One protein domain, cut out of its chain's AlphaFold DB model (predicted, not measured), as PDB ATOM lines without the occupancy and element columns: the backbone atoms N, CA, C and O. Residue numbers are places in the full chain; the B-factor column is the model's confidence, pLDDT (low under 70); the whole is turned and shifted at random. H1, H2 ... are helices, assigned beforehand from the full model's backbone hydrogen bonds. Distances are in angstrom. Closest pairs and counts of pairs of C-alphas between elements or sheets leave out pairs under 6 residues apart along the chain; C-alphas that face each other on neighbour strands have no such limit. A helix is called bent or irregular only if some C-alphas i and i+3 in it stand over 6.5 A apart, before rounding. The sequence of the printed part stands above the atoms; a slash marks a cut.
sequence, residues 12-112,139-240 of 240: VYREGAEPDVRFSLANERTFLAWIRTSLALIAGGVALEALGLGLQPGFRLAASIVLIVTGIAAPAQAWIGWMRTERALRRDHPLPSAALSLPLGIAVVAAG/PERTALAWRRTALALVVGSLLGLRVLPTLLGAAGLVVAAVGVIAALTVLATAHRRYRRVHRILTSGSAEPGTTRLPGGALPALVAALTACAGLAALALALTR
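What this domain is: This is residues 12 to 112 and 139 to 240 of the 240 residues of the protein "Putative membrane protein" of Clavibacter michiganensis subsp. sepedonicus (strain ATCC 33113 / DSM 20744 / JCM 9667 / LMG 2889 / C-1) (UniProt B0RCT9). Five long helices, H1, H2, H4, H5 and H6, lie side by side in an elongated up-and-down bundle, each running against the one before it in the chain. The shorter H3 packs on H2 at one edge, and H4 and H5 form a hairpin at the opposite edge. The printed part has 203 residues with six named helices, H1 to H6 in order, and no named strand: all helix. It is compact, with a radius of gyration of the C-alphas of 18.8 A and spans of 60 by 37 by 26 A.

How they stand to each other: H1, residues 21 to 51, and H2, residues 57 to 90, form a hairpin at a shallow tilt of 8 degrees; their closest C-alphas, of Gly 45 and Ser 64, are 4.2 A apart. H3, residues 98 to 112, touches H2 (closest C-alphas Leu 104 and Thr 70, 7.1 A). H4, residues 139 to 168, touches H1 (Thr 142 and Arg 29, 5.6 A) and forms a hairpin with H5, residues 170 to 202 (Pro 165 and Gly 172, 4.2 A). H6, residues 217 to 239, touches H2 (Ala 223 and Pro 75, 5.0 A), H1 (Gly 230 and Ile 42, 5.9 A) and, with residues 218 to 225 alone, H5. H1 and H5 are apart. Every O i to N i+4 pair is within hydrogen-bond range in H1, H5 and H6; H2 has 28 of 30, H3 7 of 11, H4 22 of 26.

Where its parts are: H1 begins at C-alpha 21 (87.745, 127.560, 143.246) and measures 44.2 A, H2 50.1 A, H3 21.7 A, H4 41.5 A, H5 48.3 A and H6 33.2 A, ending at C-alpha 239 (105.566, 134.630, 101.508). H3 is irregular, with C-alphas 100 and 103 7.4 A apart, and H4 only just, with C-alphas 162 and 165 6.7 A apart.

The domain as a whole: Residues 113 to 138 are not printed, and C-alphas 112 and 139 are 33.9 A apart. The link H5 to H6 is long. Confidence is under 70 in 34 residues, among them 97 to 112 and 202 to 214.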
ATOM      1  N   VAL A  12      78.845 128.581 129.648       80.62
ATOM      2  CA  VAL A  12      79.485 127.939 130.801       80.62
ATOM      3  C   VAL A  12      78.858 128.428 132.104       80.62
ATOM      4  O   VAL A  12      78.544 127.616 132.962       80.62
ATOM      5  N   TYR A  13      78.641 129.740 132.240       81.69
ATOM      6  CA  TYR A  13      78.181 130.355 133.493       81.69
ATOM      7  C   TYR A  13      76.655 130.380 133.671       81.69
ATOM      8  O   TYR A  13      76.178 130.727 134.746       81.69
ATOM      9  N   ARG A  14      75.873 130.035 132.639       76.25
ATOM     10  CA  ARG A  14      74.401 130.013 132.709       76.25
ATOM     11  C   ARG A  14      73.842 128.785 133.435       76.25
ATOM     12  O   ARG A  14      72.692 128.826 133.859       76.25
ATOM     13  N   GLU A  15      74.619 127.712 133.557       74.56
ATOM     14  CA  GLU A  15      74.150 126.407 134.036       74.56
ATOM     15  C   GLU A  15      75.069 125.836 135.125       74.56
ATOM     16  O   GLU A  15      76.290 125.999 135.061       74.56
ATOM     17  N   GLY A  16      74.476 125.117 136.084       78.62
ATOM     18  CA  GLY A  16      75.183 124.434 137.171       78.62
ATOM     19  C   GLY A  16      75.501 125.306 138.393       78.62
ATOM     20  O   GLY A  16      75.213 126.505 138.418       78.62
ATOM     21  N   ALA A  17      76.075 124.684 139.423       80.50
ATOM     22  CA  ALA A  17      76.500 125.351 140.654       80.50
ATOM     23  C   ALA A  17      77.905 125.960 140.498       80.50
ATOM     24  O   ALA A  17      78.651 125.594 139.590       80.50
ATOM     25  N   GLU A  18      78.275 126.916 141.357       80.56
ATOM     26  CA  GLU A  18      79.639 127.455 141.329       80.56
ATOM     27  C   GLU A  18      80.611 126.368 141.830       80.56
ATOM     28  O   GLU A  18      80.447 125.869 142.944       80.56
ATOM     29  N   PRO A  19      81.593 125.955 141.010       81.00
ATOM     30  CA  PRO A  19      82.495 124.873 141.371       81.00
ATOM     31  C   PRO A  19      83.485 125.337 142.442       81.00
ATOM     32  O   PRO A  19      83.715 126.537 142.618       81.00
ATOM     33  N   ASP A  20      84.135 124.390 143.124       79.81
ATOM     34  CA  ASP A  20      85.254 124.734 144.004       79.81
ATOM     35  C   ASP A  20      86.320 125.513 143.202       79.81
ATOM     36  O   ASP A  20      86.762 125.128 142.108       79.81
ATOM     37  N   VAL A  21      86.726 126.649 143.771       78.00
ATOM     38  CA  VAL A  21      87.745 127.560 143.246       78.00
ATOM     39  C   VAL A  21      89.027 126.803 142.907       78.00
ATOM     40  O   VAL A  21      89.670 127.106 141.903       78.00
ATOM     41  N   ARG A  22      89.384 125.789 143.699       80.19
ATOM     42  CA  ARG A  22      90.576 124.956 143.492       80.19
ATOM     43  C   ARG A  22      90.571 124.258 142.129       80.19
ATOM     44  O   ARG A  22      91.517 124.398 141.349       80.19
ATOM     45  N   PHE A  23      89.475 123.583 141.784       82.44
ATOM     46  CA  PHE A  23      89.351 122.892 140.495       82.44
ATOM     47  C   PHE A  23      89.306 123.864 139.314       82.44
ATOM     48  O   PHE A  23      89.912 123.605 138.273       82.44
ATOM     49  N   SER A  24      88.685 125.025 139.505       83.56
ATOM     50  CA  SER A  24      88.642 126.087 138.492       83.56
ATOM     51  C   SER A  24      90.042 126.648 138.199       83.56
ATOM     52  O   SER A  24      90.435 126.818 137.043       83.56
ATOM     53  N   LEU A  25      90.844 126.874 139.246       83.19
ATOM     54  CA  LEU A  25      92.236 127.321 139.132       83.19
ATOM     55  C   LEU A  25      93.142 126.245 138.521       83.19
ATOM     56  O   LEU A  25      94.051 126.555 137.750       83.19
ATOM     57  N   ALA A  26      92.906 124.967 138.826       84.69
ATOM     58  CA  ALA A  26      93.608 123.864 138.177       84.69
ATOM     59  C   ALA A  26      93.321 123.814 136.665       84.69
ATOM     60  O   ALA A  26      94.263 123.727 135.874       84.69
ATOM     61  N   ASN A  27      92.055 123.958 136.260       87.88
ATOM     62  CA  ASN A  27      91.648 124.040 134.855       87.88
ATOM     63  C   ASN A  27      92.326 125.226 134.136       87.88
ATOM     64  O   ASN A  27      92.875 125.084 133.043       87.88
ATOM     65  N   GLU A  28      92.373 126.392 134.786       88.12
ATOM     66  CA  GLU A  28      93.054 127.584 134.271       88.12
ATOM     67  C   GLU A  28      94.569 127.369 134.090       88.12
ATOM     68  O   GLU A  28      95.138 127.785 133.078       88.12
ATOM     69  N   ARG A  29      95.240 126.661 135.009       86.88
ATOM     70  CA  ARG A  29      96.662 126.299 134.848       86.88
ATOM     71  C   ARG A  29      96.897 125.392 133.651       86.88
ATOM     72  O   ARG A  29      97.855 125.625 132.913       86.88
ATOM     73  N   THR A  30      96.047 124.388 133.455       87.56
ATOM     74  CA  THR A  30      96.145 123.490 132.299       87.56
ATOM     75  C   THR A  30      95.978 124.276 131.002       87.56
ATOM     76  O   THR A  30      96.800 124.141 130.100       87.56
ATOM     77  N   PHE A  31      94.998 125.181 130.931       87.31
ATOM     78  CA  PHE A  31      94.835 126.094 129.798       87.31
ATOM     79  C   PHE A  31      96.110 126.910 129.513       87.31
ATOM     80  O   PHE A  31      96.596 126.938 128.383       87.31
ATOM     81  N   LEU A  32      96.706 127.531 130.537       87.06
ATOM     82  CA  LEU A  32      97.924 128.335 130.373       87.06
ATOM     83  C   LEU A  32      99.144 127.512 129.951       87.06
ATOM     84  O   LEU A  32     100.028 128.042 129.274       87.06
ATOM     85  N   ALA A  33      99.213 126.244 130.357       88.31
ATOM     86  CA  ALA A  33     100.244 125.329 129.887       88.31
ATOM     87  C   ALA A  33     100.107 125.089 128.376       88.31
ATOM     88  O   ALA A  33     101.093 125.239 127.659       88.31
ATOM     89  N   TRP A  34      98.890 124.845 127.878       87.81
ATOM     90  CA  TRP A  34      98.636 124.687 126.442       87.81
ATOM     91  C   TRP A  34      98.965 125.936 125.625       87.81
ATOM     92  O   TRP A  34      99.562 125.826 124.555       87.81
ATOM     93  N   ILE A  35      98.644 127.128 126.138       86.38
ATOM     94  CA  ILE A  35      99.045 128.386 125.493       86.38
ATOM     95  C   ILE A  35     100.569 128.487 125.393       86.38
ATOM     96  O   ILE A  35     101.098 128.915 124.372       86.38
ATOM     97  N   ARG A  36     101.299 128.066 126.429       89.00
ATOM     98  CA  ARG A  36     102.765 128.091 126.396       89.00
ATOM     99  C   ARG A  36     103.329 127.123 125.361       89.00
ATOM    100  O   ARG A  36     104.242 127.504 124.637       89.00
ATOM    101  N   THR A  37     102.773 125.918 125.269       89.12
ATOM    102  CA  THR A  37     103.140 124.952 124.225       89.12
ATOM    103  C   THR A  37     102.888 125.534 122.836       89.12
ATOM    104  O   THR A  37     103.773 125.493 121.992       89.12
ATOM    105  N   SER A  38     101.728 126.157 122.619       88.06
ATOM    106  CA  SER A  38     101.408 126.851 121.367       88.06
ATOM    107  C   SER A  38     102.436 127.932 121.012       88.06
ATOM    108  O   SER A  38     102.978 127.921 119.909       88.06
ATOM    109  N   LEU A  39     102.763 128.822 121.957       87.81
ATOM    110  CA  LEU A  39     103.753 129.882 121.745       87.81
ATOM    111  C   LEU A  39     105.137 129.320 121.405       87.81
ATOM    112  O   LEU A  39     105.805 129.853 120.525       87.81
ATOM    113  N   ALA A  40     105.555 128.245 122.077       87.88
ATOM    114  CA  ALA A  40     106.827 127.586 121.801       87.88
ATOM    115  C   ALA A  40     106.858 126.955 120.400       87.88
ATOM    116  O   ALA A  40     107.853 127.104 119.699       87.88
ATOM    117  N   LEU A  41     105.768 126.308 119.973       88.75
ATOM    118  CA  LEU A  41     105.648 125.729 118.630       88.75
ATOM    119  C   LEU A  41     105.696 126.806 117.541       88.75
ATOM    120  O   LEU A  41     106.452 126.669 116.583       88.75
ATOM    121  N   ILE A  42     104.953 127.904 117.716       86.81
ATOM    122  CA  ILE A  42     104.964 129.036 116.778       86.81
ATOM    123  C   ILE A  42     106.371 129.640 116.698       86.81
ATOM    124  O   ILE A  42     106.905 129.811 115.605       86.81
ATOM    125  N   ALA A  43     106.995 129.929 117.846       86.00
ATOM    126  CA  ALA A  43     108.340 130.495 117.891       86.00
ATOM    127  C   ALA A  43     109.384 129.556 117.268       86.00
ATOM    128  O   ALA A  43     110.241 130.018 116.521       86.00
ATOM    129  N   GLY A  44     109.291 128.249 117.530       86.25
ATOM    130  CA  GLY A  44     110.154 127.233 116.931       86.25
ATOM    131  C   GLY A  44     109.996 127.149 115.412       86.25
ATOM    132  O   GLY A  44     110.997 127.105 114.703       86.25
ATOM    133  N   GLY A  45     108.761 127.205 114.902       85.00
ATOM    134  CA  GLY A  45     108.488 127.230 113.465       85.00
ATOM    135  C   GLY A  45     109.073 128.462 112.768       85.00
ATOM    136  O   GLY A  45     109.737 128.323 111.740       85.00
ATOM    137  N   VAL A  46     108.909 129.650 113.360       83.88
ATOM    138  CA  VAL A  46     109.517 130.893 112.845       83.88
ATOM    139  C   VAL A  46     111.046 130.837 112.921       83.88
ATOM    140  O   VAL A  46     111.728 131.184 111.961       83.88
ATOM    141  N   ALA A  47     111.606 130.371 114.039       84.12
ATOM    142  CA  ALA A  47     113.053 130.255 114.205       84.12
ATOM    143  C   ALA A  47     113.671 129.271 113.199       84.12
ATOM    144  O   ALA A  47     114.752 129.536 112.680       84.12
ATOM    145  N   LEU A  48     112.986 128.169 112.885       84.69
ATOM    146  CA  LEU A  48     113.444 127.189 111.900       84.69
ATOM    147  C   LEU A  48     113.569 127.789 110.490       84.69
ATOM    148  O   LEU A  48     114.520 127.474 109.774       84.69
ATOM    149  N   GLU A  49     112.635 128.662 110.103       79.00
ATOM    150  CA  GLU A  49     112.672 129.384 108.823       79.00
ATOM    151  C   GLU A  49     113.791 130.435 108.817       79.00
ATOM    152  O   GLU A  49     114.582 130.485 107.875       79.00
ATOM    153  N   ALA A  50     113.941 131.183 109.914       74.50
ATOM    154  CA  ALA A  50     114.948 132.234 110.047       74.50
ATOM    155  C   ALA A  50     116.398 131.722 110.147       74.50
ATOM    156  O   ALA A  50     117.310 132.380 109.651       74.50
ATOM    157  N   LEU A  51     116.637 130.578 110.800       79.12
ATOM    158  CA  LEU A  51     117.990 130.071 111.076       79.12
ATOM    159  C   LEU A  51     118.610 129.285 109.918       79.12
ATOM    160  O   LEU A  51     119.809 129.031 109.946       79.12
ATOM    161  N   GLY A  52     117.820 128.885 108.917       67.38
ATOM    162  CA  GLY A  52     118.336 128.266 107.696       67.38
ATOM    163  C   GLY A  52     119.313 127.108 107.936       67.38
ATOM    164  O   GLY A  52     120.394 127.127 107.360       67.38
ATOM    165  N   LEU A  53     118.934 126.118 108.761       70.06
ATOM    166  CA  LEU A  53     119.784 125.046 109.336       70.06
ATOM    167  C   LEU A  53     120.483 124.074 108.345       70.06
ATOM    168  O   LEU A  53     120.672 122.905 108.664       70.06
ATOM    169  N   GLY A  54     120.819 124.477 107.118       64.44
ATOM    170  CA  GLY A  54     121.409 123.598 106.097       64.44
ATOM    171  C   GLY A  54     120.478 122.475 105.615       64.44
ATOM    172  O   GLY A  54     120.868 121.665 104.780       64.44
ATOM    173  N   LEU A  55     119.241 122.428 106.118       70.75
ATOM    174  CA  LEU A  55     118.187 121.527 105.663       70.75
ATOM    175  C   LEU A  55     117.803 121.862 104.221       70.75
ATOM    176  O   LEU A  55     117.758 123.038 103.844       70.75
ATOM    177  N   GLN A  56     117.456 120.836 103.437       80.06
ATOM    178  CA  GLN A  56     116.876 121.055 102.112       80.06
ATOM    179  C   GLN A  56     115.676 122.017 102.228       80.06
ATOM    180  O   GLN A  56     114.849 121.848 103.136       80.06
ATOM    181  N   PRO A  57     115.548 122.997 101.315       78.38
ATOM    182  CA  PRO A  57     114.539 124.053 101.407       78.38
ATOM    183  C   PRO A  57     113.112 123.537 101.631       78.38
ATOM    184  O   PRO A  57     112.389 124.078 102.466       78.38
ATOM    185  N   GLY A  58     112.739 122.443 100.955       79.19
ATOM    186  CA  GLY A  58     111.415 121.830 101.072       79.19
ATOM    187  C   GLY A  58     111.112 121.258 102.460       79.19
ATOM    188  O   GLY A  58     110.052 121.531 103.018       79.19
ATOM    189  N   PHE A  59     112.052 120.517 103.058       83.81
ATOM    190  CA  PHE A  59     111.864 119.942 104.399       83.81
ATOM    191  C   PHE A  59     111.805 121.019 105.487       83.81
ATOM    192  O   PHE A  59     111.008 120.908 106.417       83.81
ATOM    193  N   ARG A  60     112.605 122.085 105.355       82.50
ATOM    194  CA  ARG A  60     112.591 123.217 106.291       82.50
ATOM    195  C   ARG A  60     111.238 123.929 106.291       82.50
ATOM    196  O   ARG A  60     110.683 124.174 107.362       82.50
ATOM    197  N   LEU A  61     110.706 124.228 105.103       82.38
ATOM    198  CA  LEU A  61     109.395 124.859 104.951       82.38
ATOM    199  C   LEU A  61     108.285 123.962 105.509       82.38
ATOM    200  O   LEU A  61     107.482 124.415 106.322       82.38
ATOM    201  N   ALA A  62     108.280 122.676 105.142       85.31
ATOM    202  CA  ALA A  62     107.284 121.721 105.620       85.31
ATOM    203  C   ALA A  62     107.279 121.613 107.156       85.31
ATOM    204  O   ALA A  62     106.223 121.724 107.777       85.31
ATOM    205  N   ALA A  63     108.451 121.470 107.781       85.00
ATOM    206  CA  ALA A  63     108.571 121.397 109.235       85.00
ATOM    207  C   ALA A  63     108.126 122.699 109.931       85.00
ATOM    208  O   ALA A  63     107.426 122.645 110.943       85.00
ATOM    209  N   SER A  64     108.468 123.866 109.373       86.00
ATOM    210  CA  SER A  64     108.020 125.165 109.894       86.00
ATOM    211  C   SER A  64     106.494 125.300 109.836       86.00
ATOM    212  O   SER A  64     105.868 125.624 110.847       86.00
ATOM    213  N   ILE A  65     105.878 124.959 108.698       87.69
ATOM    214  CA  ILE A  65     104.418 124.985 108.524       87.69
ATOM    215  C   ILE A  65     103.742 124.056 109.530       87.69
ATOM    216  O   ILE A  65     102.801 124.472 110.202       87.69
ATOM    217  N   VAL A  66     104.230 122.821 109.683       88.38
ATOM    218  CA  VAL A  66     103.674 121.862 110.649       88.38
ATOM    219  C   VAL A  66     103.739 122.419 112.072       88.38
ATOM    220  O   VAL A  66     102.733 122.378 112.786       88.38
ATOM    221  N   LEU A  67     104.875 122.993 112.481       87.12
ATOM    222  CA  LEU A  67     105.033 123.606 113.803       87.12
ATOM    223  C   LEU A  67     104.070 124.782 114.012       87.12
ATOM    224  O   LEU A  67     103.392 124.843 115.039       87.12
ATOM    225  N   ILE A  68     103.958 125.684 113.035       86.88
ATOM    226  CA  ILE A  68     103.094 126.866 113.131       86.88
ATOM    227  C   ILE A  68     101.615 126.464 113.140       86.88
ATOM    228  O   ILE A  68     100.868 126.928 114.000       86.88
ATOM    229  N   VAL A  69     101.183 125.568 112.247       88.62
ATOM    230  CA  VAL A  69      99.794 125.081 112.178       88.62
ATOM    231  C   VAL A  69      99.404 124.361 113.468       88.62
ATOM    232  O   VAL A  69      98.348 124.639 114.040       88.62
ATOM    233  N   THR A  70     100.280 123.498 113.985       86.38
ATOM    234  CA  THR A  70     100.069 122.828 115.280       86.38
ATOM    235  C   THR A  70      99.996 123.854 116.414       86.38
ATOM    236  O   THR A  70      99.132 123.774 117.293       86.38
ATOM    237  N   GLY A  71     100.852 124.875 116.356       85.75
ATOM    238  CA  GLY A  71     100.828 126.026 117.244       85.75
ATOM    239  C   GLY A  71      99.513 126.810 117.197       85.75
ATOM    240  O   GLY A  71      99.026 127.199 118.252       85.75
ATOM    241  N   ILE A  72      98.889 126.991 116.031       88.44
ATOM    242  CA  ILE A  72      97.585 127.668 115.871       88.44
ATOM    243  C   ILE A  72      96.423 126.804 116.385       88.44
ATOM    244  O   ILE A  72      95.464 127.328 116.954       88.44
ATOM    245  N   ALA A  73      96.496 125.482 116.212       88.31
ATOM    246  CA  ALA A  73      95.451 124.562 116.662       88.31
ATOM    247  C   ALA A  73      95.389 124.437 118.198       88.31
ATOM    248  O   ALA A  73      94.306 124.327 118.783       88.31
ATOM    249  N   ALA A  74      96.540 124.495 118.875       86.94
ATOM    250  CA  ALA A  74      96.638 124.278 120.318       86.94
ATOM    251  C   ALA A  74      95.817 125.267 121.192       86.94
ATOM    252  O   ALA A  74      95.151 124.800 122.118       86.94
ATOM    253  N   PRO A  75      95.769 126.593 120.939       85.25
ATOM    254  CA  PRO A  75      94.919 127.535 121.673       85.25
ATOM    255  C   PRO A  75      93.425 127.252 121.516       85.25
ATOM    256  O   PRO A  75      92.676 127.370 122.487       85.25
ATOM    257  N   ALA A  76      92.987 126.848 120.319       86.81
ATOM    258  CA  ALA A  76      91.596 126.471 120.078       86.81
ATOM    259  C   ALA A  76      91.228 125.217 120.885       86.81
ATOM    260  O   ALA A  76      90.208 125.194 121.579       86.81
ATOM    261  N   GLN A  77      92.107 124.210 120.881       87.62
ATOM    262  CA  GLN A  77      91.963 123.017 121.714       87.62
ATOM    263  C   GLN A  77      91.945 123.364 123.208       87.62
ATOM    264  O   GLN A  77      91.085 122.873 123.942       87.62
ATOM    265  N   ALA A  78      92.842 124.243 123.660       86.50
ATOM    266  CA  ALA A  78      92.907 124.697 125.046       86.50
ATOM    267  C   ALA A  78      91.597 125.365 125.478       86.50
ATOM    268  O   ALA A  78      91.075 125.066 126.550       86.50
ATOM    269  N   TRP A  79      91.040 126.233 124.630       87.81
ATOM    270  CA  TRP A  79      89.781 126.924 124.889       87.81
ATOM    271  C   TRP A  79      88.594 125.958 124.977       87.81
ATOM    272  O   TRP A  79      87.806 126.018 125.924       87.81
ATOM    273  N   ILE A  80      88.481 125.025 124.027       86.75
ATOM    274  CA  ILE A  80      87.413 124.018 124.021       86.75
ATOM    275  C   ILE A  80      87.530 123.100 125.243       86.75
ATOM    276  O   ILE A  80      86.523 122.849 125.909       86.75
ATOM    277  N   GLY A  81      88.741 122.635 125.554       84.88
ATOM    278  CA  GLY A  81      89.026 121.809 126.726       84.88
ATOM    279  C   GLY A  81      88.657 122.523 128.023       84.88
ATOM    280  O   GLY A  81      87.884 121.988 128.814       84.88
ATOM    281  N   TRP A  82      89.099 123.775 128.182       89.12
ATOM    282  CA  TRP A  82      88.765 124.606 129.339       89.12
ATOM    283  C   TRP A  82      87.249 124.752 129.519       89.12
ATOM    284  O   TRP A  82      86.738 124.503 130.611       89.12
ATOM    285  N   MET A  83      86.508 125.067 128.444       86.56
ATOM    286  CA  MET A  83      85.045 125.201 128.490       86.56
ATOM    287  C   MET A  83      84.319 123.891 128.812       86.56
ATOM    288  O   MET A  83      83.211 123.939 129.346       86.56
ATOM    289  N   ARG A  84      84.858 122.732 128.409       86.69
ATOM    290  CA  ARG A  84      84.264 121.413 128.701       86.69
ATOM    291  C   ARG A  84      84.487 121.033 130.160       86.69
ATOM    292  O   ARG A  84      83.526 120.663 130.824       86.69
ATOM    293  N   THR A  85      85.708 121.201 130.662       86.81
ATOM    294  CA  THR A  85      86.054 120.941 132.065       86.81
ATOM    295  C   THR A  85      85.265 121.845 133.004       86.81
ATOM    296  O   THR A  85      84.645 121.356 133.939       86.81
ATOM    297  N   GLU A  86      85.189 123.146 132.714       86.31
ATOM    298  CA  GLU A  86      84.437 124.099 133.540       86.31
ATOM    299  C   GLU A  86      82.936 123.758 133.581       86.31
ATOM    300  O   GLU A  86      82.288 123.846 134.620       86.31
ATOM    301  N   ARG A  87      82.379 123.304 132.451       86.19
ATOM    302  CA  ARG A  87      80.989 122.836 132.357       86.19
ATOM    303  C   ARG A  87      80.731 121.526 133.098       86.19
ATOM    304  O   ARG A  87      79.621 121.359 133.596       86.19
ATOM    305  N   ALA A  88      81.699 120.613 133.123       85.69
ATOM    306  CA  ALA A  88      81.606 119.359 133.866       85.69
ATOM    307  C   ALA A  88      81.673 119.622 135.374       85.69
ATOM    308  O   ALA A  88      80.803 119.154 136.099       85.69
ATOM    309  N   LEU A  89      82.609 120.473 135.814       85.50
ATOM    310  CA  LEU A  89      82.740 120.905 137.211       85.50
ATOM    311  C   LEU A  89      81.462 121.576 137.732       85.50
ATOM    312  O   LEU A  89      81.039 121.313 138.848       85.50
ATOM    313  N   ARG A  90      80.814 122.414 136.913       85.62
ATOM    314  CA  ARG A  90      79.545 123.078 137.268       85.62
ATOM    315  C   ARG A  90      78.353 122.127 137.375       85.62
ATOM    316  O   ARG A  90      77.413 122.416 138.110       85.62
ATOM    317  N   ARG A  91      78.356 121.032 136.609       85.75
ATOM    318  CA  ARG A  91      77.274 120.029 136.586       85.75
ATOM    319  C   ARG A  91      77.566 118.804 137.457       85.75
ATOM    320  O   ARG A  91      76.818 117.841 137.367       85.75
ATOM    321  N   ASP A  92      78.646 118.837 138.237       79.75
ATOM    322  CA  ASP A  92      79.142 117.710 139.038       79.75
ATOM    323  C   ASP A  92      79.258 116.396 138.233       79.75
ATOM    324  O   ASP A  92      78.965 115.297 138.697       79.75
ATOM    325  N   HIS A  93      79.644 116.522 136.959       80.19
ATOM    326  CA  HIS A  93      79.749 115.404 136.024       80.19
ATOM    327  C   HIS A  93      81.194 114.879 136.001       80.19
ATOM    328  O   HIS A  93      82.124 115.689 136.106       80.19
ATOM    329  N   PRO A  94      81.432 113.565 135.792       76.88
ATOM    330  CA  PRO A  94      82.778 113.029 135.604       76.88
ATOM    331  C   PRO A  94      83.571 113.831 134.571       76.88
ATOM    332  O   PRO A  94      83.063 114.182 133.500       76.88
ATOM    333  N   LEU A  95      84.823 114.130 134.926       74.56
ATOM    334  CA  LEU A  95      85.709 114.955 134.117       74.56
ATOM    335  C   LEU A  95      85.900 114.318 132.729       74.56
ATOM    336  O   LEU A  95      86.118 113.106 132.638       74.56
ATOM    337  N   PRO A  96      85.830 115.111 131.644       70.69
ATOM    338  CA  PRO A  96      86.020 114.592 130.297       70.69
ATOM    339  C   PRO A  96      87.404 113.947 130.182       70.69
ATOM    340  O   PRO A  96      88.404 114.528 130.610       70.69
ATOM    341  N   SER A  97      87.466 112.748 129.598       58.97
ATOM    342  CA  SER A  97      88.731 112.045 129.397       58.97
ATOM    343  C   SER A  97      89.683 112.897 128.550       58.97
ATOM    344  O   SER A  97      89.280 113.579 127.602       58.97
ATOM    345  N   ALA A  98      90.977 112.842 128.873       55.88
ATOM    346  CA  ALA A  98      92.046 113.553 128.166       55.88
ATOM    347  C   ALA A  98      92.253 113.074 126.708       55.88
ATOM    348  O   ALA A  98      93.257 113.395 126.082       55.88
ATOM    349  N   ALA A  99      91.302 112.340 126.120       51.38
ATOM    350  CA  ALA A  99      91.345 111.877 124.734       51.38
ATOM    351  C   ALA A  99      91.517 113.028 123.717       51.38
ATOM    352  O   ALA A  99      92.016 112.816 122.617       51.38
ATOM    353  N   LEU A 100      91.188 114.266 124.103       52.31
ATOM    354  CA  LEU A 100      91.418 115.470 123.295       52.31
ATOM    355  C   LEU A 100      92.891 115.907 123.190       52.31
ATOM    356  O   LEU A 100      93.166 116.793 122.393       52.31
ATOM    357  N   SER A 101      93.836 115.338 123.953       53.44
ATOM    358  CA  SER A 101      95.263 115.723 123.888       53.44
ATOM    359  C   SER A 101      96.156 114.809 123.037       53.44
ATOM    360  O   SER A 101      97.322 115.140 122.824       53.44
ATOM    361  N   LEU A 102      95.628 113.695 122.520       54.53
ATOM    362  CA  LEU A 102      96.361 112.722 121.696       54.53
ATOM    363  C   LEU A 102      96.927 113.262 120.363       54.53
ATOM    364  O   LEU A 102      98.086 112.963 120.070       54.53
ATOM    365  N   PRO A 103      96.215 114.082 119.564       55.72
ATOM    366  CA  PRO A 103      96.732 114.478 118.252       55.72
ATOM    367  C   PRO A 103      97.946 115.422 118.328       55.72
ATOM    368  O   PRO A 103      98.822 115.356 117.468       55.72
ATOM    369  N   LEU A 104      98.065 116.248 119.378       55.62
ATOM    370  CA  LEU A 104      99.207 117.162 119.527       55.62
ATOM    371  C   LEU A 104     100.487 116.435 119.972       55.62
ATOM    372  O   LEU A 104     101.580 116.805 119.552       55.62
ATOM    373  N   GLY A 105     100.351 115.394 120.802       55.94
ATOM    374  CA  GLY A 105     101.476 114.546 121.204       55.94
ATOM    375  C   GLY A 105     102.078 113.810 120.008       55.94
ATOM    376  O   GLY A 105     103.293 113.788 119.861       55.94
ATOM    377  N   ILE A 106     101.231 113.308 119.103       59.12
ATOM    378  CA  ILE A 106     101.669 112.654 117.863       59.12
ATOM    379  C   ILE A 106     102.384 113.650 116.942       59.12
ATOM    380  O   ILE A 106     103.436 113.318 116.412       59.12
ATOM    381  N   ALA A 107     101.885 114.881 116.796       57.81
ATOM    382  CA  ALA A 107     102.532 115.896 115.958       57.81
ATOM    383  C   ALA A 107     103.919 116.325 116.486       57.81
ATOM    384  O   ALA A 107     104.848 116.506 115.704       57.81
ATOM    385  N   VAL A 108     104.080 116.455 117.810       58.28
ATOM    386  CA  VAL A 108     105.367 116.810 118.440       58.28
ATOM    387  C   VAL A 108     106.347 115.636 118.425       58.28
ATOM    388  O   VAL A 108     107.529 115.842 118.172       58.28
ATOM    389  N   VAL A 109     105.872 114.409 118.651       58.94
ATOM    390  CA  VAL A 109     106.707 113.198 118.576       58.94
ATOM    391  C   VAL A 109     107.122 112.913 117.133       58.94
ATOM    392  O   VAL A 109     108.290 112.639 116.896       58.94
ATOM    393  N   ALA A 110     106.231 113.092 116.154       58.25
ATOM    394  CA  ALA A 110     106.577 112.978 114.737       58.25
ATOM    395  C   ALA A 110     107.627 114.017 114.296       58.25
ATOM    396  O   ALA A 110     108.402 113.749 113.383       58.25
ATOM    397  N   ALA A 111     107.691 115.178 114.959       56.59
ATOM    398  CA  ALA A 111     108.751 116.167 114.758       56.59
ATOM    399  C   ALA A 111     110.033 115.877 115.569       56.59
ATOM    400  O   ALA A 111     111.089 116.424 115.256       56.59
ATOM    401  N   GLY A 112     109.944 115.054 116.619       47.62
ATOM    402  CA  GLY A 112     111.002 114.807 117.602       47.62
ATOM    403  C   GLY A 112     111.657 113.428 117.535       47.62
ATOM    404  O   GLY A 112     112.543 113.161 118.350       47.62
ATOM    405  N   PRO A 139      96.048 129.229 144.122       78.25
ATOM    406  CA  PRO A 139      95.955 130.593 143.606       78.25
ATOM    407  C   PRO A 139      97.321 131.172 143.228       78.25
ATOM    408  O   PRO A 139      97.461 131.746 142.148       78.25
ATOM    409  N   GLU A 140      98.348 130.959 144.053       81.25
ATOM    410  CA  GLU A 140      99.703 131.462 143.797       81.25
ATOM    411  C   GLU A 140     100.352 130.765 142.599       81.25
ATOM    412  O   GLU A 140     100.901 131.419 141.709       81.25
ATOM    413  N   ARG A 141     100.208 129.435 142.504       85.38
ATOM    414  CA  ARG A 141     100.690 128.653 141.350       85.38
ATOM    415  C   ARG A 141     100.059 129.132 140.041       85.38
ATOM    416  O   ARG A 141     100.742 129.240 139.020       85.38
ATOM    417  N   THR A 142      98.765 129.438 140.072       83.75
ATOM    418  CA  THR A 142      98.020 129.936 138.906       83.75
ATOM    419  C   THR A 142      98.440 131.362 138.554       83.75
ATOM    420  O   THR A 142      98.654 131.670 137.384       83.75
ATOM    421  N   ALA A 143      98.676 132.215 139.552       81.31
ATOM    422  CA  ALA A 143      99.186 133.569 139.351       81.31
ATOM    423  C   ALA A 143     100.587 133.588 138.723       81.31
ATOM    424  O   ALA A 143     100.846 134.342 137.782       81.31
ATOM    425  N   LEU A 144     101.491 132.724 139.191       85.69
ATOM    426  CA  LEU A 144     102.819 132.554 138.599       85.69
ATOM    427  C   LEU A 144     102.743 132.007 137.170       85.69
ATOM    428  O   LEU A 144     103.541 132.395 136.316       85.69
ATOM    429  N   ALA A 145     101.796 131.110 136.881       86.25
ATOM    430  CA  ALA A 145     101.549 130.658 135.515       86.25
ATOM    431  C   ALA A 145     101.103 131.821 134.612       86.25
ATOM    432  O   ALA A 145     101.675 131.990 133.537       86.25
ATOM    433  N   TRP A 146     100.177 132.665 135.078       85.31
ATOM    434  CA  TRP A 146      99.727 133.863 134.361       85.31
ATOM    435  C   TRP A 146     100.862 134.850 134.087       85.31
ATOM    436  O   TRP A 146     101.014 135.297 132.952       85.31
ATOM    437  N   ARG A 147     101.694 135.156 135.092       86.31
ATOM    438  CA  ARG A 147     102.858 136.047 134.927       86.31
ATOM    439  C   ARG A 147     103.822 135.518 133.867       86.31
ATOM    440  O   ARG A 147     104.233 136.279 133.000       86.31
ATOM    441  N   ARG A 148     104.146 134.220 133.900       86.44
ATOM    442  CA  ARG A 148     105.035 133.592 132.906       86.44
ATOM    443  C   ARG A 148     104.460 133.654 131.494       86.44
ATOM    444  O   ARG A 148     105.179 134.009 130.569       86.44
ATOM    445  N   THR A 149     103.177 133.341 131.323       86.19
ATOM    446  CA  THR A 149     102.532 133.386 130.002       86.19
ATOM    447  C   THR A 149     102.443 134.818 129.473       86.19
ATOM    448  O   THR A 149     102.744 135.053 128.308       86.19
ATOM    449  N   ALA A 150     102.111 135.792 130.321       82.38
ATOM    450  CA  ALA A 150     102.075 137.194 129.920       82.38
ATOM    451  C   ALA A 150     103.464 137.728 129.524       82.38
ATOM    452  O   ALA A 150     103.581 138.410 128.512       82.38
ATOM    453  N   LEU A 151     104.524 137.369 130.258       84.12
ATOM    454  CA  LEU A 151     105.898 137.707 129.872       84.12
ATOM    455  C   LEU A 151     106.282 137.083 128.527       84.12
ATOM    456  O   LEU A 151     106.845 137.774 127.687       84.12
ATOM    457  N   ALA A 152     105.926 135.818 128.285       83.12
ATOM    458  CA  ALA A 152     106.163 135.173 126.994       83.12
ATOM    459  C   ALA A 152     105.440 135.895 125.840       83.12
ATOM    460  O   ALA A 152     106.032 136.092 124.782       83.12
ATOM    461  N   LEU A 153     104.198 136.349 126.053       81.69
ATOM    462  CA  LEU A 153     103.458 137.147 125.068       81.69
ATOM    463  C   LEU A 153     104.113 138.508 124.808       81.69
ATOM    464  O   LEU A 153     104.189 138.932 123.656       81.69
ATOM    465  N   VAL A 154     104.603 139.185 125.853       83.00
ATOM    466  CA  VAL A 154     105.336 140.454 125.715       83.00
ATOM    467  C   VAL A 154     106.609 140.235 124.903       83.00
ATOM    468  O   VAL A 154     106.815 140.924 123.911       83.00
ATOM    469  N   VAL A 155     107.422 139.242 125.271       85.75
ATOM    470  CA  VAL A 155     108.658 138.894 124.555       85.75
ATOM    471  C   VAL A 155     108.363 138.568 123.090       85.75
ATOM    472  O   VAL A 155     108.986 139.146 122.204       85.75
ATOM    473  N   GLY A 156     107.368 137.718 122.818       78.94
ATOM    474  CA  GLY A 156     106.952 137.388 121.452       78.94
ATOM    475  C   GLY A 156     106.494 138.612 120.651       78.94
ATOM    476  O   GLY A 156     106.887 138.778 119.500       78.94
ATOM    477  N   SER A 157     105.736 139.518 121.273       76.94
ATOM    478  CA  SER A 157     105.278 140.759 120.625       76.94
ATOM    479  C   SER A 157     106.435 141.718 120.324       76.94
ATOM    480  O   SER A 157     106.461 142.346 119.267       76.94
ATOM    481  N   LEU A 158     107.426 141.802 121.218       81.56
ATOM    482  CA  LEU A 158     108.642 142.592 121.006       81.56
ATOM    483  C   LEU A 158     109.517 142.018 119.884       81.56
ATOM    484  O   LEU A 158     110.067 142.785 119.097       81.56
ATOM    485  N   LEU A 159     109.618 140.690 119.761       78.06
ATOM    486  CA  LEU A 159     110.245 140.063 118.591       78.06
ATOM    487  C   LEU A 159     109.485 140.427 117.306       78.06
ATOM    488  O   LEU A 159     110.107 140.749 116.296       78.06
ATOM    489  N   GLY A 160     108.151 140.475 117.364       69.81
ATOM    490  CA  GLY A 160     107.307 140.949 116.266       69.81
ATOM    491  C   GLY A 160     107.677 142.354 115.778       69.81
ATOM    492  O   GLY A 160     107.752 142.566 114.571       69.81
ATOM    493  N   LEU A 161     108.016 143.289 116.676       75.56
ATOM    494  CA  LEU A 161     108.481 144.640 116.303       75.56
ATOM    495  C   LEU A 161     109.781 144.637 115.489       75.56
ATOM    496  O   LEU A 161     110.060 145.612 114.798       75.56
ATOM    497  N   ARG A 162     110.589 143.577 115.571       75.44
ATOM    498  CA  ARG A 162     111.823 143.451 114.783       75.44
ATOM    499  C   ARG A 162     111.585 142.852 113.403       75.44
ATOM    500  O   ARG A 162     112.345 143.155 112.492       75.44
ATOM    501  N   VAL A 163     110.551 142.025 113.252       72.25
ATOM    502  CA  VAL A 163     110.328 141.218 112.043       72.25
ATOM    503  C   VAL A 163     109.213 141.778 111.159       72.25
ATOM    504  O   VAL A 163     109.342 141.785 109.944       72.25
ATOM    505  N   LEU A 164     108.113 142.274 111.730       72.56
ATOM    506  CA  LEU A 164     106.975 142.754 110.936       72.56
ATOM    507  C   LEU A 164     107.275 144.018 110.114       72.56
ATOM    508  O   LEU A 164     106.845 144.074 108.959       72.56
ATOM    509  N   PRO A 165     107.982 145.037 110.644       77.69
ATOM    510  CA  PRO A 165     108.229 146.264 109.887       77.69
ATOM    511  C   PRO A 165     109.121 146.069 108.662       77.69
ATOM    512  O   PRO A 165     108.970 146.792 107.683       77.69
ATOM    513  N   THR A 166     110.025 145.086 108.682       72.88
ATOM    514  CA  THR A 166     110.892 144.793 107.530       72.88
ATOM    515  C   THR A 166     110.130 144.154 106.369       72.88
ATOM    516  O   THR A 166     110.621 144.183 105.246       72.88
ATOM    517  N   LEU A 167     108.929 143.617 106.619       66.31
ATOM    518  CA  LEU A 167     108.108 142.910 105.630       66.31
ATOM    519  C   LEU A 167     106.906 143.739 105.163       66.31
ATOM    520  O   LEU A 167     106.564 143.728 103.987       66.31
ATOM    521  N   LEU A 168     106.270 144.472 106.082       71.69
ATOM    522  CA  LEU A 168     105.031 145.225 105.833       71.69
ATOM    523  C   LEU A 168     105.229 146.750 105.906       71.69
ATOM    524  O   LEU A 168     104.257 147.508 105.844       71.69
ATOM    525  N   GLY A 169     106.462 147.223 106.108       78.50
ATOM    526  CA  GLY A 169     106.763 148.641 106.298       78.50
ATOM    527  C   GLY A 169     106.044 149.228 107.520       78.50
ATOM    528  O   GLY A 169     105.981 148.617 108.591       78.50
ATOM    529  N   ALA A 170     105.455 150.417 107.363       78.94
ATOM    530  CA  ALA A 170     104.752 151.117 108.444       78.94
ATOM    531  C   ALA A 170     103.550 150.330 109.009       78.94
ATOM    532  O   ALA A 170     103.265 150.417 110.203       78.94
ATOM    533  N   ALA A 171     102.878 149.508 108.194       74.00
ATOM    534  CA  ALA A 171     101.775 148.666 108.660       74.00
ATOM    535  C   ALA A 171     102.250 147.597 109.663       74.00
ATOM    536  O   ALA A 171     101.556 147.301 110.638       74.00
ATOM    537  N   GLY A 172     103.469 147.078 109.485       73.88
ATOM    538  CA  GLY A 172     104.078 146.119 110.406       73.88
ATOM    539  C   GLY A 172     104.330 146.700 111.800       73.88
ATOM    540  O   GLY A 172     104.128 146.009 112.799       73.88
ATOM    541  N   LEU A 173     104.696 147.986 111.882       77.38
ATOM    542  CA  LEU A 173     104.849 148.705 113.155       77.38
ATOM    543  C   LEU A 173     103.524 148.804 113.911       77.38
ATOM    544  O   LEU A 173     103.492 148.555 115.115       77.38
ATOM    545  N   VAL A 174     102.433 149.125 113.211       78.88
ATOM    546  CA  VAL A 174     101.100 149.237 113.821       78.88
ATOM    547  C   VAL A 174     100.659 147.893 114.394       78.88
ATOM    548  O   VAL A 174     100.272 147.822 115.559       78.88
ATOM    549  N   VAL A 175     100.779 146.810 113.621       74.38
ATOM    550  CA  VAL A 175     100.398 145.461 114.071       74.38
ATOM    551  C   VAL A 175     101.226 145.023 115.283       74.38
ATOM    552  O   VAL A 175     100.679 144.522 116.267       74.38
ATOM    553  N   ALA A 176     102.537 145.255 115.255       75.25
ATOM    554  CA  ALA A 176     103.415 144.888 116.357       75.25
ATOM    555  C   ALA A 176     103.170 145.743 117.619       75.25
ATOM    556  O   ALA A 176     103.142 145.206 118.728       75.25
ATOM    557  N   ALA A 177     102.901 147.045 117.471       78.50
ATOM    558  CA  ALA A 177     102.524 147.923 118.581       78.50
ATOM    559  C   ALA A 177     101.194 147.494 119.222       78.50
ATOM    560  O   ALA A 177     101.100 147.406 120.448       78.50
ATOM    561  N   VAL A 178     100.190 147.148 118.408       80.69
ATOM    562  CA  VAL A 178      98.916 146.586 118.884       80.69
ATOM    563  C   VAL A 178      99.152 145.289 119.661       80.69
ATOM    564  O   VAL A 178      98.589 145.121 120.743       80.69
ATOM    565  N   GLY A 179     100.025 144.403 119.169       77.12
ATOM    566  CA  GLY A 179     100.404 143.169 119.864       77.12
ATOM    567  C   GLY A 179     101.025 143.425 121.240       77.12
ATOM    568  O   GLY A 179     100.602 142.832 122.234       77.12
ATOM    569  N   VAL A 180     101.962 144.374 121.333       79.56
ATOM    570  CA  VAL A 180     102.582 144.768 122.610       79.56
ATOM    571  C   VAL A 180     101.544 145.342 123.576       79.56
ATOM    572  O   VAL A 180     101.501 144.934 124.737       79.56
ATOM    573  N   ILE A 181     100.663 146.235 123.113       83.94
ATOM    574  CA  ILE A 181      99.585 146.803 123.940       83.94
ATOM    575  C   ILE A 181      98.644 145.692 124.433       83.94
ATOM    576  O   ILE A 181      98.285 145.651 125.614       83.94
ATOM    577  N   ALA A 182      98.281 144.744 123.569       79.12
ATOM    578  CA  ALA A 182      97.462 143.596 123.938       79.12
ATOM    579  C   ALA A 182      98.156 142.701 124.987       79.12
ATOM    580  O   ALA A 182      97.545 142.316 125.983       79.12
ATOM    581  N   ALA A 183      99.456 142.434 124.841       77.75
ATOM    582  CA  ALA A 183     100.220 141.656 125.815       77.75
ATOM    583  C   ALA A 183     100.326 142.366 127.181       77.75
ATOM    584  O   ALA A 183     100.147 141.742 128.232       77.75
ATOM    585  N   LEU A 184     100.550 143.685 127.186       82.19
ATOM    586  CA  LEU A 184     100.610 144.491 128.409       82.19
ATOM    587  C   LEU A 184      99.249 144.598 129.105       82.19
ATOM    588  O   LEU A 184      99.176 144.519 130.334       82.19
ATOM    589  N   THR A 185      98.156 144.729 128.350       82.12
ATOM    590  CA  THR A 185      96.800 144.722 128.921       82.12
ATOM    591  C   THR A 185      96.452 143.362 129.522       82.12
ATOM    592  O   THR A 185      95.908 143.322 130.628       82.12
ATOM    593  N   VAL A 186      96.837 142.247 128.890       79.56
ATOM    594  CA  VAL A 186      96.737 140.898 129.479       79.56
ATOM    595  C   VAL A 186      97.534 140.807 130.782       79.56
ATOM    596  O   VAL A 186      97.007 140.334 131.787       79.56
ATOM    597  N   LEU A 187      98.771 141.313 130.815       79.19
ATOM    598  CA  LEU A 187      99.596 141.313 132.026       79.19
ATOM    599  C   LEU A 187      98.940 142.118 133.160       79.19
ATOM    600  O   LEU A 187      98.809 141.633 134.286       79.19
ATOM    601  N   ALA A 188      98.488 143.337 132.861       79.81
ATOM    602  CA  ALA A 188      97.857 144.222 133.833       79.81
ATOM    603  C   ALA A 188      96.535 143.647 134.361       79.81
ATOM    604  O   ALA A 188      96.264 143.697 135.562       79.81
ATOM    605  N   THR A 189      95.707 143.076 133.485       79.38
ATOM    606  CA  THR A 189      94.421 142.473 133.860       79.38
ATOM    607  C   THR A 189      94.595 141.171 134.632       79.38
ATOM    608  O   THR A 189      93.895 140.981 135.627       79.38
ATOM    609  N   ALA A 190      95.560 140.323 134.268       76.44
ATOM    610  CA  ALA A 190      95.919 139.134 135.036       76.44
ATOM    611  C   ALA A 190      96.403 139.504 136.447       76.44
ATOM    612  O   ALA A 190      95.962 138.914 137.434       76.44
ATOM    613  N   HIS A 191      97.228 140.550 136.568       75.19
ATOM    614  CA  HIS A 191      97.705 141.039 137.865       75.19
ATOM    615  C   HIS A 191      96.584 141.652 138.716       75.19
ATOM    616  O   HIS A 191      96.479 141.384 139.915       75.19
ATOM    617  N   ARG A 192      95.685 142.432 138.097       77.50
ATOM    618  CA  ARG A 192      94.481 142.971 138.759       77.50
ATOM    619  C   ARG A 192      93.540 141.851 139.214       77.50
ATOM    620  O   ARG A 192      93.035 141.902 140.335       77.50
ATOM    621  N   ARG A 193      93.329 140.830 138.374       77.25
ATOM    622  CA  ARG A 193      92.512 139.644 138.677       77.25
ATOM    623  C   ARG A 193      93.086 138.871 139.858       77.25
ATOM    624  O   ARG A 193      92.325 138.537 140.760       77.25
ATOM    625  N   TYR A 194      94.401 138.665 139.898       71.94
ATOM    626  CA  TYR A 194      95.077 138.025 141.027       71.94
ATOM    627  C   TYR A 194      94.817 138.760 142.344       71.94
ATOM    628  O   TYR A 194      94.341 138.150 143.296       71.94
ATOM    629  N   ARG A 195      95.042 140.082 142.386       72.12
ATOM    630  CA  ARG A 195      94.806 140.877 143.605       72.12
ATOM    631  C   ARG A 195      93.351 140.812 144.073       72.12
ATOM    632  O   ARG A 195      93.104 140.799 145.275       72.12
ATOM    633  N   ARG A 196      92.394 140.760 143.139       72.75
ATOM    634  CA  ARG A 196      90.965 140.619 143.455       72.75
ATOM    635  C   ARG A 196      90.647 139.231 144.022       72.75
ATOM    636  O   ARG A 196      89.990 139.159 145.049       72.75
ATOM    637  N   VAL A 197      91.127 138.158 143.391       71.94
ATOM    638  CA  VAL A 197      90.891 136.771 143.842       71.94
ATOM    639  C   VAL A 197      91.571 136.502 145.182       71.94
ATOM    640  O   VAL A 197      90.942 135.957 146.079       71.94
ATOM    641  N   HIS A 198      92.814 136.949 145.354       73.88
ATOM    642  CA  HIS A 198      93.543 136.805 146.610       73.88
ATOM    643  C   HIS A 198      92.798 137.475 147.771       73.88
ATOM    644  O   HIS A 198      92.589 136.841 148.795       73.88
ATOM    645  N   ARG A 199      92.300 138.707 147.577       70.50
ATOM    646  CA  ARG A 199      91.524 139.432 148.596       70.50
ATOM    647  C   ARG A 199      90.226 138.720 148.988       70.50
ATOM    648  O   ARG A 199      89.867 138.751 150.155       70.50
ATOM    649  N   ILE A 200      89.532 138.108 148.028       71.06
ATOM    650  CA  ILE A 200      88.281 137.374 148.284       71.06
ATOM    651  C   ILE A 200      88.552 136.099 149.096       71.06
ATOM    652  O   ILE A 200      87.766 135.746 149.967       71.06
ATOM    653  N   LEU A 201      89.670 135.419 148.826       70.44
ATOM    654  CA  LEU A 201      90.036 134.184 149.520       70.44
ATOM    655  C   LEU A 201      90.618 134.429 150.919       70.44
ATOM    656  O   LEU A 201      90.467 133.576 151.786       70.44
ATOM    657  N   THR A 202      91.263 135.575 151.158       69.69
ATOM    658  CA  THR A 202      91.856 135.908 152.465       69.69
ATOM    659  C   THR A 202      90.919 136.663 153.403       69.69
ATOM    660  O   THR A 202      91.192 136.713 154.597       69.69
ATOM    661  N   SER A 203      89.796 137.212 152.923       65.06
ATOM    662  CA  SER A 203      88.849 137.963 153.765       65.06
ATOM    663  C   SER A 203      87.975 137.095 154.688       65.06
ATOM    664  O   SER A 203      87.005 137.597 155.247       65.06
ATOM    665  N   GLY A 204      88.265 135.795 154.839       54.00
ATOM    666  CA  GLY A 204      87.506 134.875 155.701       54.00
ATOM    667  C   GLY A 204      86.071 134.584 155.238       54.00
ATOM    668  O   GLY A 204      85.351 133.860 155.911       54.00
ATOM    669  N   SER A 205      85.650 135.133 154.092       51.81
ATOM    670  CA  SER A 205      84.278 135.047 153.556       51.81
ATOM    671  C   SER A 205      84.121 133.996 152.448       51.81
ATOM    672  O   SER A 205      83.053 133.882 151.849       51.81
ATOM    673  N   ALA A 206      85.197 133.282 152.110       56.69
ATOM    674  CA  ALA A 206      85.209 132.308 151.029       56.69
ATOM    675  C   ALA A 206      84.665 130.963 151.522       56.69
ATOM    676  O   ALA A 206      85.424 130.086 151.933       56.69
ATOM    677  N   GLU A 207      83.346 130.795 151.466       57.31
ATOM    678  CA  GLU A 207      82.753 129.467 151.589       57.31
ATOM    679  C   GLU A 207      83.060 128.622 150.330       57.31
ATOM    680  O   GLU A 207      82.983 129.130 149.195       57.31
ATOM    681  N   PRO A 208      83.422 127.334 150.496       55.78
ATOM    682  CA  PRO A 208      83.578 126.402 149.382       55.78
ATOM    683  C   PRO A 208      82.292 126.345 148.539       55.78
ATOM    684  O   PRO A 208      81.216 126.087 149.066       55.78
ATOM    685  N   GLY A 209      82.387 126.599 147.229       57.00
ATOM    686  CA  GLY A 209      81.250 126.483 146.299       57.00
ATOM    687  C   GLY A 209      80.335 127.712 146.166       57.00
ATOM    688  O   GLY A 209      79.367 127.666 145.414       57.00
ATOM    689  N   THR A 210      80.627 128.836 146.833       57.50
ATOM    690  CA  THR A 210      79.837 130.088 146.687       57.50
ATOM    691  C   THR A 210      80.640 131.257 146.106       57.50
ATOM    692  O   THR A 210      80.078 132.261 145.652       57.50
ATOM    693  N   THR A 211      81.969 131.124 146.056       62.50
ATOM    694  CA  THR A 211      82.884 132.184 145.616       62.50
ATOM    695  C   THR A 211      82.865 132.348 144.092       62.50
ATOM    696  O   THR A 211      83.468 131.569 143.359       62.50
ATOM    697  N   ARG A 212      82.216 133.411 143.594       66.31
ATOM    698  CA  ARG A 212      82.116 133.692 142.150       66.31
ATOM    699  C   ARG A 212      83.429 134.225 141.572       66.31
ATOM    700  O   ARG A 212      83.781 135.389 141.776       66.31
ATOM    701  N   LEU A 213      84.129 133.407 140.787       66.69
ATOM    702  CA  LEU A 213      85.348 133.835 140.091       66.69
ATOM    703  C   LEU A 213      85.039 134.738 138.875       66.69
ATOM    704  O   LEU A 213      84.001 134.585 138.223       66.69
ATOM    705  N   PRO A 214      85.927 135.690 138.527       69.44
ATOM    706  CA  PRO A 214      85.797 136.476 137.300       69.44
ATOM    707  C   PRO A 214      85.784 135.574 136.053       69.44
ATOM    708  O   PRO A 214      86.465 134.554 136.013       69.44
ATOM    709  N   GLY A 215      84.989 135.959 135.048       73.25
ATOM    710  CA  GLY A 215      84.697 135.126 133.875       73.25
ATOM    711  C   GLY A 215      85.898 134.808 132.969       73.25
ATOM    712  O   GLY A 215      86.964 135.416 133.058       73.25
ATOM    713  N   GLY A 216      85.683 133.897 132.021       77.19
ATOM    714  CA  GLY A 216      86.653 133.389 131.044       77.19
ATOM    715  C   GLY A 216      87.075 134.351 129.925       77.19
ATOM    716  O   GLY A 216      87.696 133.912 128.961       77.19
ATOM    717  N   ALA A 217      86.780 135.652 130.023       80.88
ATOM    718  CA  ALA A 217      87.149 136.638 129.000       80.88
ATOM    719  C   ALA A 217      88.672 136.767 128.810       80.88
ATOM    720  O   ALA A 217      89.141 136.927 127.689       80.88
ATOM    721  N   LEU A 218      89.453 136.657 129.893       81.31
ATOM    722  CA  LEU A 218      90.917 136.723 129.817       81.31
ATOM    723  C   LEU A 218      91.537 135.491 129.139       81.31
ATOM    724  O   LEU A 218      92.318 135.685 128.210       81.31
ATOM    725  N   PRO A 219      91.195 134.243 129.524       82.88
ATOM    726  CA  PRO A 219      91.600 133.066 128.759       82.88
ATOM    727  C   PRO A 219      91.211 133.151 127.277       82.88
ATOM    728  O   PRO A 219      92.044 132.873 126.419       82.88
ATOM    729  N   ALA A 220      89.996 133.612 126.962       83.81
ATOM    730  CA  ALA A 220      89.548 133.778 125.577       83.81
ATOM    731  C   ALA A 220      90.428 134.761 124.793       83.81
ATOM    732  O   ALA A 220      90.870 134.453 123.689       83.81
ATOM    733  N   LEU A 221      90.712 135.927 125.386       84.69
ATOM    734  CA  LEU A 221      91.570 136.944 124.785       84.69
ATOM    735  C   LEU A 221      92.975 136.394 124.525       84.69
ATOM    736  O   LEU A 221      93.508 136.579 123.437       84.69
ATOM    737  N   VAL A 222      93.559 135.685 125.492       84.88
ATOM    738  CA  VAL A 222      94.885 135.078 125.327       84.88
ATOM    739  C   VAL A 222      94.891 134.042 124.207       84.88
ATOM    740  O   VAL A 222      95.783 134.089 123.365       84.88
ATOM    741  N   ALA A 223      93.896 133.154 124.146       84.62
ATOM    742  CA  ALA A 223      93.795 132.180 123.060       84.62
ATOM    743  C   ALA A 223      93.688 132.861 121.686       84.62
ATOM    744  O   ALA A 223      94.388 132.464 120.756       84.62
ATOM    745  N   ALA A 224      92.860 133.905 121.574       85.50
ATOM    746  CA  ALA A 224      92.696 134.668 120.340       85.50
ATOM    747  C   ALA A 224      93.999 135.364 119.919       85.50
ATOM    748  O   ALA A 224      94.408 135.249 118.769       85.50
ATOM    749  N   LEU A 225      94.689 136.030 120.852       83.81
ATOM    750  CA  LEU A 225      95.969 136.688 120.575       83.81
ATOM    751  C   LEU A 225      97.037 135.692 120.113       83.81
ATOM    752  O   LEU A 225      97.741 135.961 119.144       83.81
ATOM    753  N   THR A 226      97.138 134.531 120.767       84.81
ATOM    754  CA  THR A 226      98.078 133.479 120.361       84.81
ATOM    755  C   THR A 226      97.741 132.914 118.978       84.81
ATOM    756  O   THR A 226      98.645 132.743 118.163       84.81
ATOM    757  N   ALA A 227      96.459 132.687 118.671       86.06
ATOM    758  CA  ALA A 227      96.033 132.235 117.347       86.06
ATOM    759  C   ALA A 227      96.342 133.275 116.255       86.06
ATOM    760  O   ALA A 227      96.900 132.920 115.220       86.06
ATOM    761  N   CYS A 228      96.061 134.561 116.499       83.56
ATOM    762  CA  CYS A 228      96.398 135.644 115.571       83.56
ATOM    763  C   CYS A 228      97.910 135.746 115.326       83.56
ATOM    764  O   CYS A 228      98.330 135.909 114.184       83.56
ATOM    765  N   ALA A 229      98.730 135.611 116.374       82.12
ATOM    766  CA  ALA A 229     100.186 135.595 116.237       82.12
ATOM    767  C   ALA A 229     100.666 134.412 115.380       82.12
ATOM    768  O   ALA A 229     101.521 134.588 114.514       82.12
ATOM    769  N   GLY A 230     100.082 133.224 115.573       83.44
ATOM    770  CA  GLY A 230     100.365 132.055 114.742       83.44
ATOM    771  C   GLY A 230      99.948 132.249 113.282       83.44
ATOM    772  O   GLY A 230     100.725 131.936 112.388       83.44
ATOM    773  N   LEU A 231      98.765 132.817 113.023       86.19
ATOM    774  CA  LEU A 231      98.294 133.113 111.662       86.19
ATOM    775  C   LEU A 231      99.197 134.124 110.947       86.19
ATOM    776  O   LEU A 231      99.515 133.932 109.776       86.19
ATOM    777  N   ALA A 232      99.647 135.164 111.653       81.38
ATOM    778  CA  ALA A 232     100.622 136.106 111.117       81.38
ATOM    779  C   ALA A 232     101.940 135.395 110.774       81.38
ATOM    780  O   ALA A 232     102.437 135.547 109.664       81.38
ATOM    781  N   ALA A 233     102.466 134.561 111.679       81.31
ATOM    782  CA  ALA A 233     103.667 133.765 111.424       81.31
ATOM    783  C   ALA A 233     103.513 132.830 110.212       81.31
ATOM    784  O   ALA A 233     104.431 132.726 109.404       81.31
ATOM    785  N   LEU A 234     102.349 132.193 110.053       85.06
ATOM    786  CA  LEU A 234     102.063 131.317 108.917       85.06
ATOM    787  C   LEU A 234     102.038 132.094 107.600       85.06
ATOM    788  O   LEU A 234     102.642 131.659 106.625       85.06
ATOM    789  N   ALA A 235     101.370 133.251 107.574       82.50
ATOM    790  CA  ALA A 235     101.336 134.108 106.394       82.50
ATOM    791  C   ALA A 235     102.749 134.542 105.981       82.50
ATOM    792  O   ALA A 235     103.085 134.463 104.805       82.50
ATOM    793  N   LEU A 236     103.595 134.917 106.948       75.12
ATOM    794  CA  LEU A 236     104.992 135.266 106.683       75.12
ATOM    795  C   LEU A 236     105.785 134.087 106.106       75.12
ATOM    796  O   LEU A 236     106.489 134.261 105.113       75.12
ATOM    797  N   ALA A 237     105.631 132.892 106.681       78.81
ATOM    798  CA  ALA A 237     106.318 131.688 106.216       78.81
ATOM    799  C   ALA A 237     105.919 131.282 104.785       78.81
ATOM    800  O   ALA A 237     106.726 130.696 104.078       78.81
ATOM    801  N   LEU A 238     104.692 131.599 104.350       81.50
ATOM    802  CA  LEU A 238     104.212 131.320 102.990       81.50
ATOM    803  C   LEU A 238     104.655 132.365 101.954       81.50
ATOM    804  O   LEU A 238     104.573 132.102 100.758       81.50
ATOM    805  N   THR A 239     105.084 133.551 102.395       77.31
ATOM    806  CA  THR A 239     105.566 134.630 101.508       77.31
ATOM    807  C   THR A 239     107.073 134.593 101.229       77.31
ATOM    808  O   THR A 239     107.552 135.390 100.425       77.31
ATOM    809  N   ARG A 240     107.813 133.716 101.912       64.31
ATOM    810  CA  ARG A 240     109.272 133.539 101.840       64.31
ATOM    811  C   ARG A 240     109.637 132.362 100.941       64.31
ATOM    812  O   ARG A 240     110.687 132.465 100.272       64.31
TER     813      ARG A 240